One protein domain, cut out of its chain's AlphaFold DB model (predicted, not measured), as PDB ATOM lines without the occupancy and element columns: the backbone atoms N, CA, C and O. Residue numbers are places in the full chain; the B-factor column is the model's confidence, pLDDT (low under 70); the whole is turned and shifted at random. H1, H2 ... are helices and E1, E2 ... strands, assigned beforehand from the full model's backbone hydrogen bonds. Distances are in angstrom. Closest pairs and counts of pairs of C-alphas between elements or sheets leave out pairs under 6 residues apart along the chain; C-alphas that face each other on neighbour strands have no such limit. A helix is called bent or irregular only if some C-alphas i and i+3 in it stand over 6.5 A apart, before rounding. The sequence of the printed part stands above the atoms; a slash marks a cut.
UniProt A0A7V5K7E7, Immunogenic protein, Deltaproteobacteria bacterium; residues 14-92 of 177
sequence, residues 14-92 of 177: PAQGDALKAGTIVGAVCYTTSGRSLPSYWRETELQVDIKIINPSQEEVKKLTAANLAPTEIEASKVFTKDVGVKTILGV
ATOM      1  N   PRO A  14     198.828 196.543  86.979       92.38
ATOM      2  CA  PRO A  14     199.004 195.625  85.849       92.38
ATOM      3  C   PRO A  14     200.356 194.898  85.822       92.38
ATOM      4  O   PRO A  14     200.471 193.834  85.224       92.38
ATOM      5  N   ALA A  15     201.392 195.456  86.460       94.81
ATOM      6  CA  ALA A  15     202.732 194.872  86.472       94.81
ATOM      7  C   ALA A  15     202.923 193.819  87.577       94.81
ATOM      8  O   ALA A  15     203.959 193.159  87.613       94.81
ATOM      9  N   GLN A  16     201.958 193.650  88.492       96.00
ATOM     10  CA  GLN A  16     202.116 192.803  89.678       96.00
ATOM     11  C   GLN A  16     202.397 191.332  89.333       96.00
ATOM     12  O   GLN A  16     203.304 190.730  89.911       96.00
ATOM     13  N   GLY A  17     201.647 190.757  88.387       95.69
ATOM     14  CA  GLY A  17     201.827 189.367  87.960       95.69
ATOM     15  C   GLY A  17     203.220 189.108  87.386       95.69
ATOM     16  O   GLY A  17     203.894 188.158  87.791       95.69
ATOM     17  N   ASP A  18     203.691 189.991  86.505       96.19
ATOM     18  CA  ASP A  18     205.031 189.904  85.922       96.19
ATOM     19  C   ASP A  18     206.127 190.158  86.960       96.19
ATOM     20  O   ASP A  18     207.137 189.455  86.974       96.19
ATOM     21  N   ALA A  19     205.915 191.100  87.883       96.50
ATOM     22  CA  ALA A  19     206.864 191.402  88.946       96.50
ATOM     23  C   ALA A  19     207.077 190.208  89.896       96.50
ATOM     24  O   ALA A  19     208.220 189.953  90.293       96.50
ATOM     25  N   LEU A  20     206.006 189.462  90.210       96.69
ATOM     26  CA  LEU A  20     206.057 188.206  90.969       96.69
ATOM     27  C   LEU A  20     206.776 187.103  90.183       96.69
ATOM     28  O   LEU A  20     207.678 186.465  90.719       96.69
ATOM     29  N   LYS A  21     206.433 186.903  88.902       96.25
ATOM     30  CA  LYS A  21     207.093 185.901  88.038       96.25
ATOM     31  C   LYS A  21     208.589 186.157  87.882       96.25
ATOM     32  O   LYS A  21     209.380 185.221  87.902       96.25
ATOM     33  N   ALA A  22     208.968 187.423  87.720       96.06
ATOM     34  CA  ALA A  22     210.355 187.841  87.582       96.06
ATOM     35  C   ALA A  22     211.124 187.830  88.917       96.06
ATOM     36  O   ALA A  22     212.334 188.042  88.917       96.06
ATOM     37  N   GLY A  23     210.444 187.632  90.054       95.19
ATOM     38  CA  GLY A  23     211.058 187.664  91.385       95.19
ATOM     39  C   GLY A  23     211.529 189.053  91.825       95.19
ATOM     40  O   GLY A  23     212.290 189.177  92.781       95.19
ATOM     41  N   THR A  24     211.088 190.111  91.137       95.75
ATOM     42  CA  THR A  24     211.386 191.504  91.522       95.75
ATOM     43  C   THR A  24     210.624 191.927  92.779       95.75
ATOM     44  O   THR A  24     211.089 192.792  93.523       95.75
ATOM     45  N   ILE A  25     209.496 191.261  93.051       96.19
ATOM     46  CA  ILE A  25     208.830 191.212  94.352       96.19
ATOM     47  C   ILE A  25     208.610 189.752  94.754       96.19
ATOM     48  O   ILE A  25     208.435 188.884  93.902       96.19
ATOM     49  N   VAL A  26     208.605 189.486  96.059       94.69
ATOM     50  CA  VAL A  26     208.423 188.132  96.625       94.69
ATOM     51  C   VAL A  26     207.031 187.916  97.225       94.69
ATOM     52  O   VAL A  26     206.692 186.813  97.640       94.69
ATOM     53  N   GLY A  27     206.227 188.975  97.289       94.38
ATOM     54  CA  GLY A  27     204.877 188.959  97.829       94.38
ATOM     55  C   GLY A  27     204.194 190.305  97.624       94.38
ATOM     56  O   GLY A  27     204.852 191.320  97.392       94.38
ATOM     57  N   ALA A  28     202.870 190.299  97.711       94.19
ATOM     58  CA  ALA A  28     202.037 191.488  97.620       94.19
ATOM     59  C   ALA A  28     200.855 191.359  98.586       94.19
ATOM     60  O   ALA A  28     200.403 190.253  98.892       94.19
ATOM     61  N   VAL A  29     200.356 192.494  99.073       91.81
ATOM     62  CA  VAL A  29     199.161 192.521  99.919       91.81
ATOM     63  C   VAL A  29     197.937 192.291  99.040       91.81
ATOM     64  O   VAL A  29     197.684 193.045  98.102       91.81
ATOM     65  N   CYS A  30     197.168 191.255  99.361       91.88
ATOM     66  CA  CYS A  30     195.896 190.975  98.712       91.88
ATOM     67  C   CYS A  30     194.739 191.472  99.569       91.88
ATOM     68  O   CYS A  30     194.742 191.308 100.788       91.88
ATOM     69  N   TYR A  31     193.716 192.017  98.919       92.56
ATOM     70  CA  TYR A  31     192.420 192.240  99.541       92.56
ATOM     71  C   TYR A  31     191.330 191.557  98.726       92.56
ATOM     72  O   TYR A  31     191.494 191.259  97.544       92.56
ATOM     73  N   THR A  32     190.210 191.306  99.389       93.12
ATOM     74  CA  THR A  32     188.996 190.799  98.753       93.12
ATOM     75  C   THR A  32     187.919 191.854  98.907       93.12
ATOM     76  O   THR A  32     187.869 192.551  99.925       93.12
ATOM     77  N   THR A  33     187.034 191.965  97.928       90.75
ATOM     78  CA  THR A  33     185.815 192.744  98.098       90.75
ATOM     79  C   THR A  33     184.854 191.895  98.917       90.75
ATOM     80  O   THR A  33     184.319 190.890  98.440       90.75
ATOM     81  N   SER A  34     184.680 192.272 100.185       89.00
ATOM     82  CA  SER A  34     183.705 191.663 101.095       89.00
ATOM     83  C   SER A  34     183.849 190.143 101.293       89.00
ATOM     84  O   SER A  34     182.869 189.476 101.618       89.00
ATOM     85  N   GLY A  35     185.035 189.562 101.074       91.31
ATOM     86  CA  GLY A  35     185.236 188.108 101.138       91.31
ATOM     87  C   GLY A  35     184.558 187.327 100.004       91.31
ATOM     88  O   GLY A  35     184.334 186.125 100.145       91.31
ATOM     89  N   ARG A  36     184.171 187.997  98.908       89.94
ATOM     90  CA  ARG A  36     183.364 187.408  97.820       89.94
ATOM     91  C   ARG A  36     183.996 187.518  96.440       89.94
ATOM     92  O   ARG A  36     183.742 186.658  95.608       89.94
ATOM     93  N   SER A  37     184.798 188.544  96.189       88.00
ATOM     94  CA  SER A  37     185.447 188.743  94.893       88.00
ATOM     95  C   SER A  37     186.852 189.321  95.056       88.00
ATOM     96  O   SER A  37     187.231 189.798  96.129       88.00
ATOM     97  N   LEU A  38     187.649 189.226  93.991       92.06
ATOM     98  CA  LEU A  38     188.943 189.895  93.884       92.06
ATOM     99  C   LEU A  38     188.788 191.199  93.102       92.06
ATOM    100  O   LEU A  38     187.994 191.237  92.158       92.06
ATOM    101  N   PRO A  39     189.585 192.235  93.414       91.44
ATOM    102  CA  PRO A  39     189.776 193.321  92.465       91.44
ATOM    103  C   PRO A  39     190.398 192.771  91.171       91.44
ATOM    104  O   PRO A  39     191.137 191.780  91.193       91.44
ATOM    105  N   SER A  40     190.107 193.417  90.040       92.31
ATOM    106  CA  SER A  40     190.474 192.928  88.701       92.31
ATOM    107  C   SER A  40     191.958 192.576  88.572       92.31
ATOM    108  O   SER A  40     192.284 191.483  88.118       92.31
ATOM    109  N   TYR A  41     192.856 193.427  89.070       93.69
ATOM    110  CA  TYR A  41     194.300 193.185  88.988       93.69
ATOM    111  C   TYR A  41     194.768 191.948  89.780       93.69
ATOM    112  O   TYR A  41     195.702 191.257  89.361       93.69
ATOM    113  N   TRP A  42     194.112 191.610  90.900       95.31
ATOM    114  CA  TRP A  42     194.397 190.360  91.615       95.31
ATOM    115  C   TRP A  42     193.832 189.152  90.886       95.31
ATOM    116  O   TRP A  42     194.489 188.115  90.874       95.31
ATOM    117  N   ARG A  43     192.663 189.277  90.243       95.12
ATOM    118  CA  ARG A  43     192.137 188.212  89.380       95.12
ATOM    119  C   ARG A  43     193.085 187.943  88.209       95.12
ATOM    120  O   ARG A  43     193.378 186.791  87.918       95.12
ATOM    121  N   GLU A  44     193.613 188.980  87.573       95.31
ATOM    122  CA  GLU A  44     194.615 188.838  86.510       95.31
ATOM    123  C   GLU A  44     195.912 188.204  87.032       95.31
ATOM    124  O   GLU A  44     196.416 187.257  86.431       95.31
ATOM    125  N   THR A  45     196.410 188.660  88.187       96.19
ATOM    126  CA  THR A  45     197.602 188.090  88.839       96.19
ATOM    127  C   THR A  45     197.419 186.598  89.127       96.19
ATOM    128  O   THR A  45     198.264 185.788  88.755       96.19
ATOM    129  N   GLU A  46     196.298 186.220  89.746       95.31
ATOM    130  CA  GLU A  46     195.957 184.830  90.067       95.31
ATOM    131  C   GLU A  46     195.959 183.936  88.816       95.31
ATOM    132  O   GLU A  46     196.515 182.834  88.822       95.31
ATOM    133  N   LEU A  47     195.370 184.411  87.717       95.25
ATOM    134  CA  LEU A  47     195.327 183.665  86.457       95.25
ATOM    135  C   LEU A  47     196.720 183.487  85.842       95.25
ATOM    136  O   LEU A  47     196.984 182.479  85.188       95.25
ATOM    137  N   GLN A  48     197.621 184.442  86.067       94.88
ATOM    138  CA  GLN A  48     198.948 184.471  85.466       94.88
ATOM    139  C   GLN A  48     200.017 183.681  86.229       94.88
ATOM    140  O   GLN A  48     200.946 183.180  85.594       94.88
ATOM    141  N   VAL A  49     199.943 183.613  87.558       95.19
ATOM    142  CA  VAL A  49     200.971 182.998  88.411       95.19
ATOM    143  C   VAL A  49     200.331 182.200  89.543       95.19
ATOM    144  O   VAL A  49     199.249 182.527  90.026       95.19
ATOM    145  N   ASP A  50     200.971 181.106  89.951       96.06
ATOM    146  CA  ASP A  50     200.541 180.358  91.130       96.06
ATOM    147  C   ASP A  50     200.924 181.128  92.392       96.06
ATOM    148  O   ASP A  50     202.097 181.398  92.646       96.06
ATOM    149  N   ILE A  51     199.918 181.484  93.185       96.06
ATOM    150  CA  ILE A  51     200.087 182.230  94.431       96.06
ATOM    151  C   ILE A  51     199.731 181.349  95.624       96.06
ATOM    152  O   ILE A  51     198.919 180.429  95.523       96.06
ATOM    153  N   LYS A  52     200.319 181.658  96.778       97.12
ATOM    154  CA  LYS A  52     199.945 181.067  98.065       97.12
ATOM    155  C   LYS A  52     199.595 182.179  99.043       97.12
ATOM    156  O   LYS A  52     200.289 183.190  99.105       97.12
ATOM    157  N   ILE A  53     198.510 181.994  99.788       97.00
ATOM    158  CA  ILE A  53     198.112 182.923 100.846       97.00
ATOM    159  C   ILE A  53     198.815 182.526 102.140       97.00
ATOM    160  O   ILE A  53     198.803 181.362 102.539       97.00
ATOM    161  N   ILE A  54     199.404 183.517 102.805       95.75
ATOM    162  CA  ILE A  54     200.047 183.355 104.106       95.75
ATOM    163  C   ILE A  54     199.125 183.951 105.167       95.75
ATOM    164  O   ILE A  54     198.950 185.166 105.238       95.75
ATOM    165  N   ASN A  55     198.514 183.088 105.977       96.19
ATOM    166  CA  ASN A  55     197.718 183.528 107.119       96.19
ATOM    167  C   ASN A  55     198.619 183.953 108.289       96.19
ATOM    168  O   ASN A  55     199.683 183.356 108.475       96.19
ATOM    169  N   PRO A  56     198.171 184.902 109.132       95.31
ATOM    170  CA  PRO A  56     198.789 185.132 110.428       95.31
ATOM    171  C   PRO A  56     198.743 183.861 111.287       95.31
ATOM    172  O   PRO A  56     197.759 183.116 111.298       95.31
ATOM    173  N   SER A  57     199.804 183.642 112.052       96.06
ATOM    174  CA  SER A  57     199.869 182.652 113.126       96.06
ATOM    175  C   SER A  57     198.895 182.983 114.264       96.06
ATOM    176  O   SER A  57     198.398 184.103 114.387       96.06
ATOM    177  N   GLN A  58     198.657 182.024 115.163       96.06
ATOM    178  CA  GLN A  58     197.798 182.243 116.335       96.06
ATOM    179  C   GLN A  58     198.286 183.396 117.225       96.06
ATOM    180  O   GLN A  58     197.474 184.166 117.737       96.06
ATOM    181  N   GLU A  59     199.602 183.552 117.390       96.56
ATOM    182  CA  GLU A  59     200.180 184.660 118.157       96.56
ATOM    183  C   GLU A  59     199.978 186.010 117.460       96.56
ATOM    184  O   GLU A  59     199.700 187.020 118.107       96.56
ATOM    185  N   GLU A  60     200.052 186.043 116.130       96.50
ATOM    186  CA  GLU A  60     199.764 187.250 115.355       96.50
ATOM    187  C   GLU A  60     198.279 187.606 115.402       96.50
ATOM    188  O   GLU A  60     197.950 188.772 115.602       96.50
ATOM    189  N   VAL A  61     197.378 186.621 115.338       96.81
ATOM    190  CA  VAL A  61     195.940 186.837 115.558       96.81
ATOM    191  C   VAL A  61     195.693 187.461 116.933       96.81
ATOM    192  O   VAL A  61     195.000 188.471 117.013       96.81
ATOM    193  N   LYS A  62     196.314 186.952 118.007       95.94
ATOM    194  CA  LYS A  62     196.203 187.555 119.350       95.94
ATOM    195  C   LYS A  62     196.674 189.011 119.371       95.94
ATOM    196  O   LYS A  62     195.991 189.860 119.942       95.94
ATOM    197  N   LYS A  63     197.811 189.318 118.733       96.62
ATOM    198  CA  LYS A  63     198.336 190.692 118.628       96.62
ATOM    199  C   LYS A  63     197.407 191.614 117.835       96.62
ATOM    200  O   LYS A  63     197.256 192.776 118.204       96.62
ATOM    201  N   LEU A  64     196.792 191.118 116.759       95.31
ATOM    202  CA  LEU A  64     195.807 191.866 115.973       95.31
ATOM    203  C   LEU A  64     194.560 192.171 116.815       95.31
ATOM    204  O   LEU A  64     194.173 193.334 116.914       95.31
ATOM    205  N   THR A  65     194.006 191.170 117.502       94.44
ATOM    206  CA  THR A  65     192.840 191.337 118.386       94.44
ATOM    207  C   THR A  65     193.117 192.302 119.536       94.44
ATOM    208  O   THR A  65     192.297 193.173 119.817       94.44
ATOM    209  N   ALA A  66     194.294 192.218 120.164       95.44
ATOM    210  CA  ALA A  66     194.706 193.163 121.204       95.44
ATOM    211  C   ALA A  66     194.833 194.608 120.685       95.44
ATOM    212  O   ALA A  66     194.667 195.555 121.448       95.44
ATOM    213  N   ALA A  67     195.089 194.782 119.385       93.69
ATOM    214  CA  ALA A  67     195.099 196.073 118.701       93.69
ATOM    215  C   ALA A  67     193.716 196.490 118.159       93.69
ATOM    216  O   ALA A  67     193.640 197.384 117.318       93.69
ATOM    217  N   ASN A  68     192.635 195.848 118.618       89.81
ATOM    218  CA  ASN A  68     191.254 196.094 118.195       89.81
ATOM    219  C   ASN A  68     190.998 195.844 116.694       89.81
ATOM    220  O   ASN A  68     190.082 196.411 116.100       89.81
ATOM    221  N   LEU A  69     191.810 194.985 116.072       91.81
ATOM    222  CA  LEU A  69     191.567 194.458 114.734       91.81
ATOM    223  C   LEU A  69     190.899 193.093 114.862       91.81
ATOM    224  O   LEU A  69     191.275 192.297 115.715       91.81
ATOM    225  N   ALA A  70     189.934 192.798 113.999       90.62
ATOM    226  CA  ALA A  70     189.190 191.546 114.056       90.62
ATOM    227  C   ALA A  70     189.485 190.701 112.814       90.62
ATOM    228  O   ALA A  70     188.798 190.875 111.813       90.62
ATOM    229  N   PRO A  71     190.496 189.811 112.825       94.31
ATOM    230  CA  PRO A  71     190.660 188.839 111.752       94.31
ATOM    231  C   PRO A  71     189.368 188.042 111.536       94.31
ATOM    232  O   PRO A  71     188.802 187.494 112.480       94.31
ATOM    233  N   THR A  72     188.904 187.982 110.294       93.69
ATOM    234  CA  THR A  72     187.699 187.264 109.880       93.69
ATOM    235  C   THR A  72     188.046 186.173 108.890       93.69
ATOM    236  O   THR A  72     188.887 186.362 108.007       93.69
ATOM    237  N   GLU A  73     187.340 185.058 109.009       96.25
ATOM    238  CA  GLU A  73     187.474 183.935 108.097       96.25
ATOM    239  C   GLU A  73     186.834 184.234 106.739       96.25
ATOM    240  O   GLU A  73     185.698 184.700 106.643       96.25
ATOM    241  N   ILE A  74     187.574 183.926 105.680       95.81
ATOM    242  CA  ILE A  74     187.125 183.981 104.293       95.81
ATOM    243  C   ILE A  74     187.401 182.611 103.680       95.81
ATOM    244  O   ILE A  74     188.512 182.091 103.751       95.81
ATOM    245  N   GLU A  75     186.390 182.011 103.065       95.62
ATOM    246  CA  GLU A  75     186.552 180.741 102.361       95.62
ATOM    247  C   GLU A  75     187.299 180.977 101.042       95.62
ATOM    248  O   GLU A  75     186.811 181.697 100.169       95.62
ATOM    249  N   ALA A  76     188.479 180.375 100.881       96.44
ATOM    250  CA  ALA A  76     189.357 180.645  99.744       96.44
ATOM    251  C   ALA A  76     188.685 180.334  98.394       96.44
ATOM    252  O   ALA A  76     188.783 181.132  97.463       96.44
ATOM    253  N   SER A  77     187.926 179.235  98.318       94.94
ATOM    254  CA  SER A  77     187.183 178.796  97.125       94.94
ATOM    255  C   SER A  77     186.072 179.747  96.682       94.94
ATOM    256  O   SER A  77     185.605 179.649  95.550       94.94
ATOM    257  N   LYS A  78     185.628 180.673  97.543       92.06
ATOM    258  CA  LYS A  78     184.654 181.705  97.152       92.06
ATOM    259  C   LYS A  78     185.292 182.876  96.412       92.06
ATOM    260  O   LYS A  78     184.563 183.654  95.809       92.06
ATOM    261  N   VAL A  79     186.613 183.020  96.485       93.88
ATOM    262  CA  VAL A  79     187.341 184.206  96.018       93.88
ATOM    263  C   VAL A  79     188.306 183.852  94.888       93.88
ATOM    264  O   VAL A  79     188.307 184.505  93.838       93.88
ATOM    265  N   PHE A  80     189.108 182.810  95.106       95.44
ATOM    266  CA  PHE A  80     190.119 182.325  94.179       95.44
ATOM    267  C   PHE A  80     189.591 181.114  93.411       95.44
ATOM    268  O   PHE A  80     188.900 180.253  93.953       95.44
ATOM    269  N   THR A  81     189.930 181.062  92.130       95.62
ATOM    270  CA  THR A  81     189.656 179.943  91.223       95.62
ATOM    271  C   THR A  81     190.740 178.864  91.272       95.62
ATOM    272  O   THR A  81     190.465 177.709  90.949       95.62
ATOM    273  N   LYS A  82     191.960 179.218  91.691       96.06
ATOM    274  CA  LYS A  82     193.114 178.318  91.833       96.06
ATOM    275  C   LYS A  82     193.392 177.971  93.299       96.06
ATOM    276  O   LYS A  82     192.979 178.680  94.214       96.06
ATOM    277  N   ASP A  83     194.131 176.882  93.527       96.81
ATOM    278  CA  ASP A  83     194.568 176.496  94.874       96.81
ATOM    279  C   ASP A  83     195.623 177.462  95.434       96.81
ATOM    280  O   ASP A  83     196.797 177.442  95.047       96.81
ATOM    281  N   VAL A  84     195.218 178.230  96.442       97.06
ATOM    282  CA  VAL A  84     196.079 179.179  97.154       97.06
ATOM    283  C   VAL A  84     196.724 178.611  98.425       97.06
ATOM    284  O   VAL A  84     197.315 179.354  99.207       97.06
ATOM    285  N   GLY A  85     196.655 177.292  98.640       97.56
ATOM    286  CA  GLY A  85     197.342 176.576  99.725       97.56
ATOM    287  C   GLY A  85     196.656 176.617 101.089       97.56
ATOM    288  O   GLY A  85     197.125 175.968 102.021       97.56
ATOM    289  N   VAL A  86     195.542 177.335 101.218       97.50
ATOM    290  CA  VAL A  86     194.720 177.382 102.432       97.50
ATOM    291  C   VAL A  86     193.246 177.270 102.065       97.50
ATOM    292  O   VAL A  86     192.814 177.782 101.038       97.50
ATOM    293  N   LYS A  87     192.456 176.612 102.920       97.50
ATOM    294  CA  LYS A  87     190.989 176.557 102.772       97.50
ATOM    295  C   LYS A  87     190.311 177.806 103.333       97.50
ATOM    296  O   LYS A  87     189.370 178.323 102.737       97.50
ATOM    297  N   THR A  88     190.824 178.288 104.461       97.75
ATOM    298  CA  THR A  88     190.328 179.470 105.166       97.75
ATOM    299  C   THR A  88     191.423 180.520 105.185       97.75
ATOM    300  O   THR A  88     192.531 180.251 105.646       97.75
ATOM    301  N   ILE A  89     191.112 181.708 104.687       97.50
ATOM    302  CA  ILE A  89     191.952 182.900 104.747       97.50
ATOM    303  C   ILE A  89     191.543 183.697 105.984       97.50
ATOM    304  O   ILE A  89     190.353 183.842 106.257       97.50
ATOM    305  N   LEU A  90     192.515 184.234 106.713       96.75
ATOM    306  CA  LEU A  90     192.276 185.184 107.797       96.75
ATOM    307  C   LEU A  90     192.586 186.594 107.294       96.75
ATOM    308  O   LEU A  90     193.745 186.998 107.215       96.75
ATOM    309  N   GLY A  91     191.538 187.333 106.932       93.69
ATOM    310  CA  GLY A  91     191.641 188.728 106.501       93.69
ATOM    311  C   GLY A  91     191.296 189.687 107.634       93.69
ATOM    312  O   GLY A  91     190.451 189.372 108.463       93.69
ATOM    313  N   VAL A  92     191.904 190.871 107.669       92.50
ATOM    314  CA  VAL A  92     191.461 191.956 108.560       92.50
ATOM    315  C   VAL A  92     190.478 192.835 107.780       92.50
ATOM    316  O   VAL A  92     190.885 193.418 106.772       92.50
TER     317      VAL A  92
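AT A GLANCE: This is residues 14 to 92 of the 177 residues of the protein "Immunogenic protein" of Deltaproteobacteria bacterium (UniProt A0A7V5K7E7). Two helices side by side, H1 and H2, make one end and a third, H3, the other, with the small hairpin of E1 and E2 between the ends among long loops. The 79 printed residues hold, in order, H1, H2, H3, E1 and E2; the two-stranded sheet is antiparallel. The class is mixed, with under half of the residues in named elements. The whole is compact, radius of gyration of the C-alphas 13.3 A, spanning 37 by 26 by 19 A.

IN THESE COORDINATES: H1, residues 14 to 21, begins at C-alpha 14 (199.004, 195.625, 85.849), measures 12.8 A and is irregular: C-alphas 14 and 17 are 7.2 A apart. H2, residues 40 to 48, measures 12.4 A; H3, residues 58 to 66, 12.3 A. E1, residues 72 to 75, measures 10.0 A; E2, residues 88 to 91, 9.4 A, ends at C-alpha 91 (191.641, 188.728, 106.501).

HOW THE PARTS SIT: H1 touches H2, closest C-alphas Gly 17 and Thr 45 at 4.5 A, at a shallow tilt of 30 degrees, the same way. H3 is apart from both. In the hairpin, N 74 and O 89 are within hydrogen-bond range at 2.8 A. Each O i to N i+4 pair is within range in H2 and H3, 3 of 4 in H1.

THE WHOLE: The farthest C-alphas, Ala 22 and Ala 66, are 37.5 A apart. The printed part has no cut. The links H1 to H2 and E1 to E2 are long. No printed residue is under 70 in pLDDT.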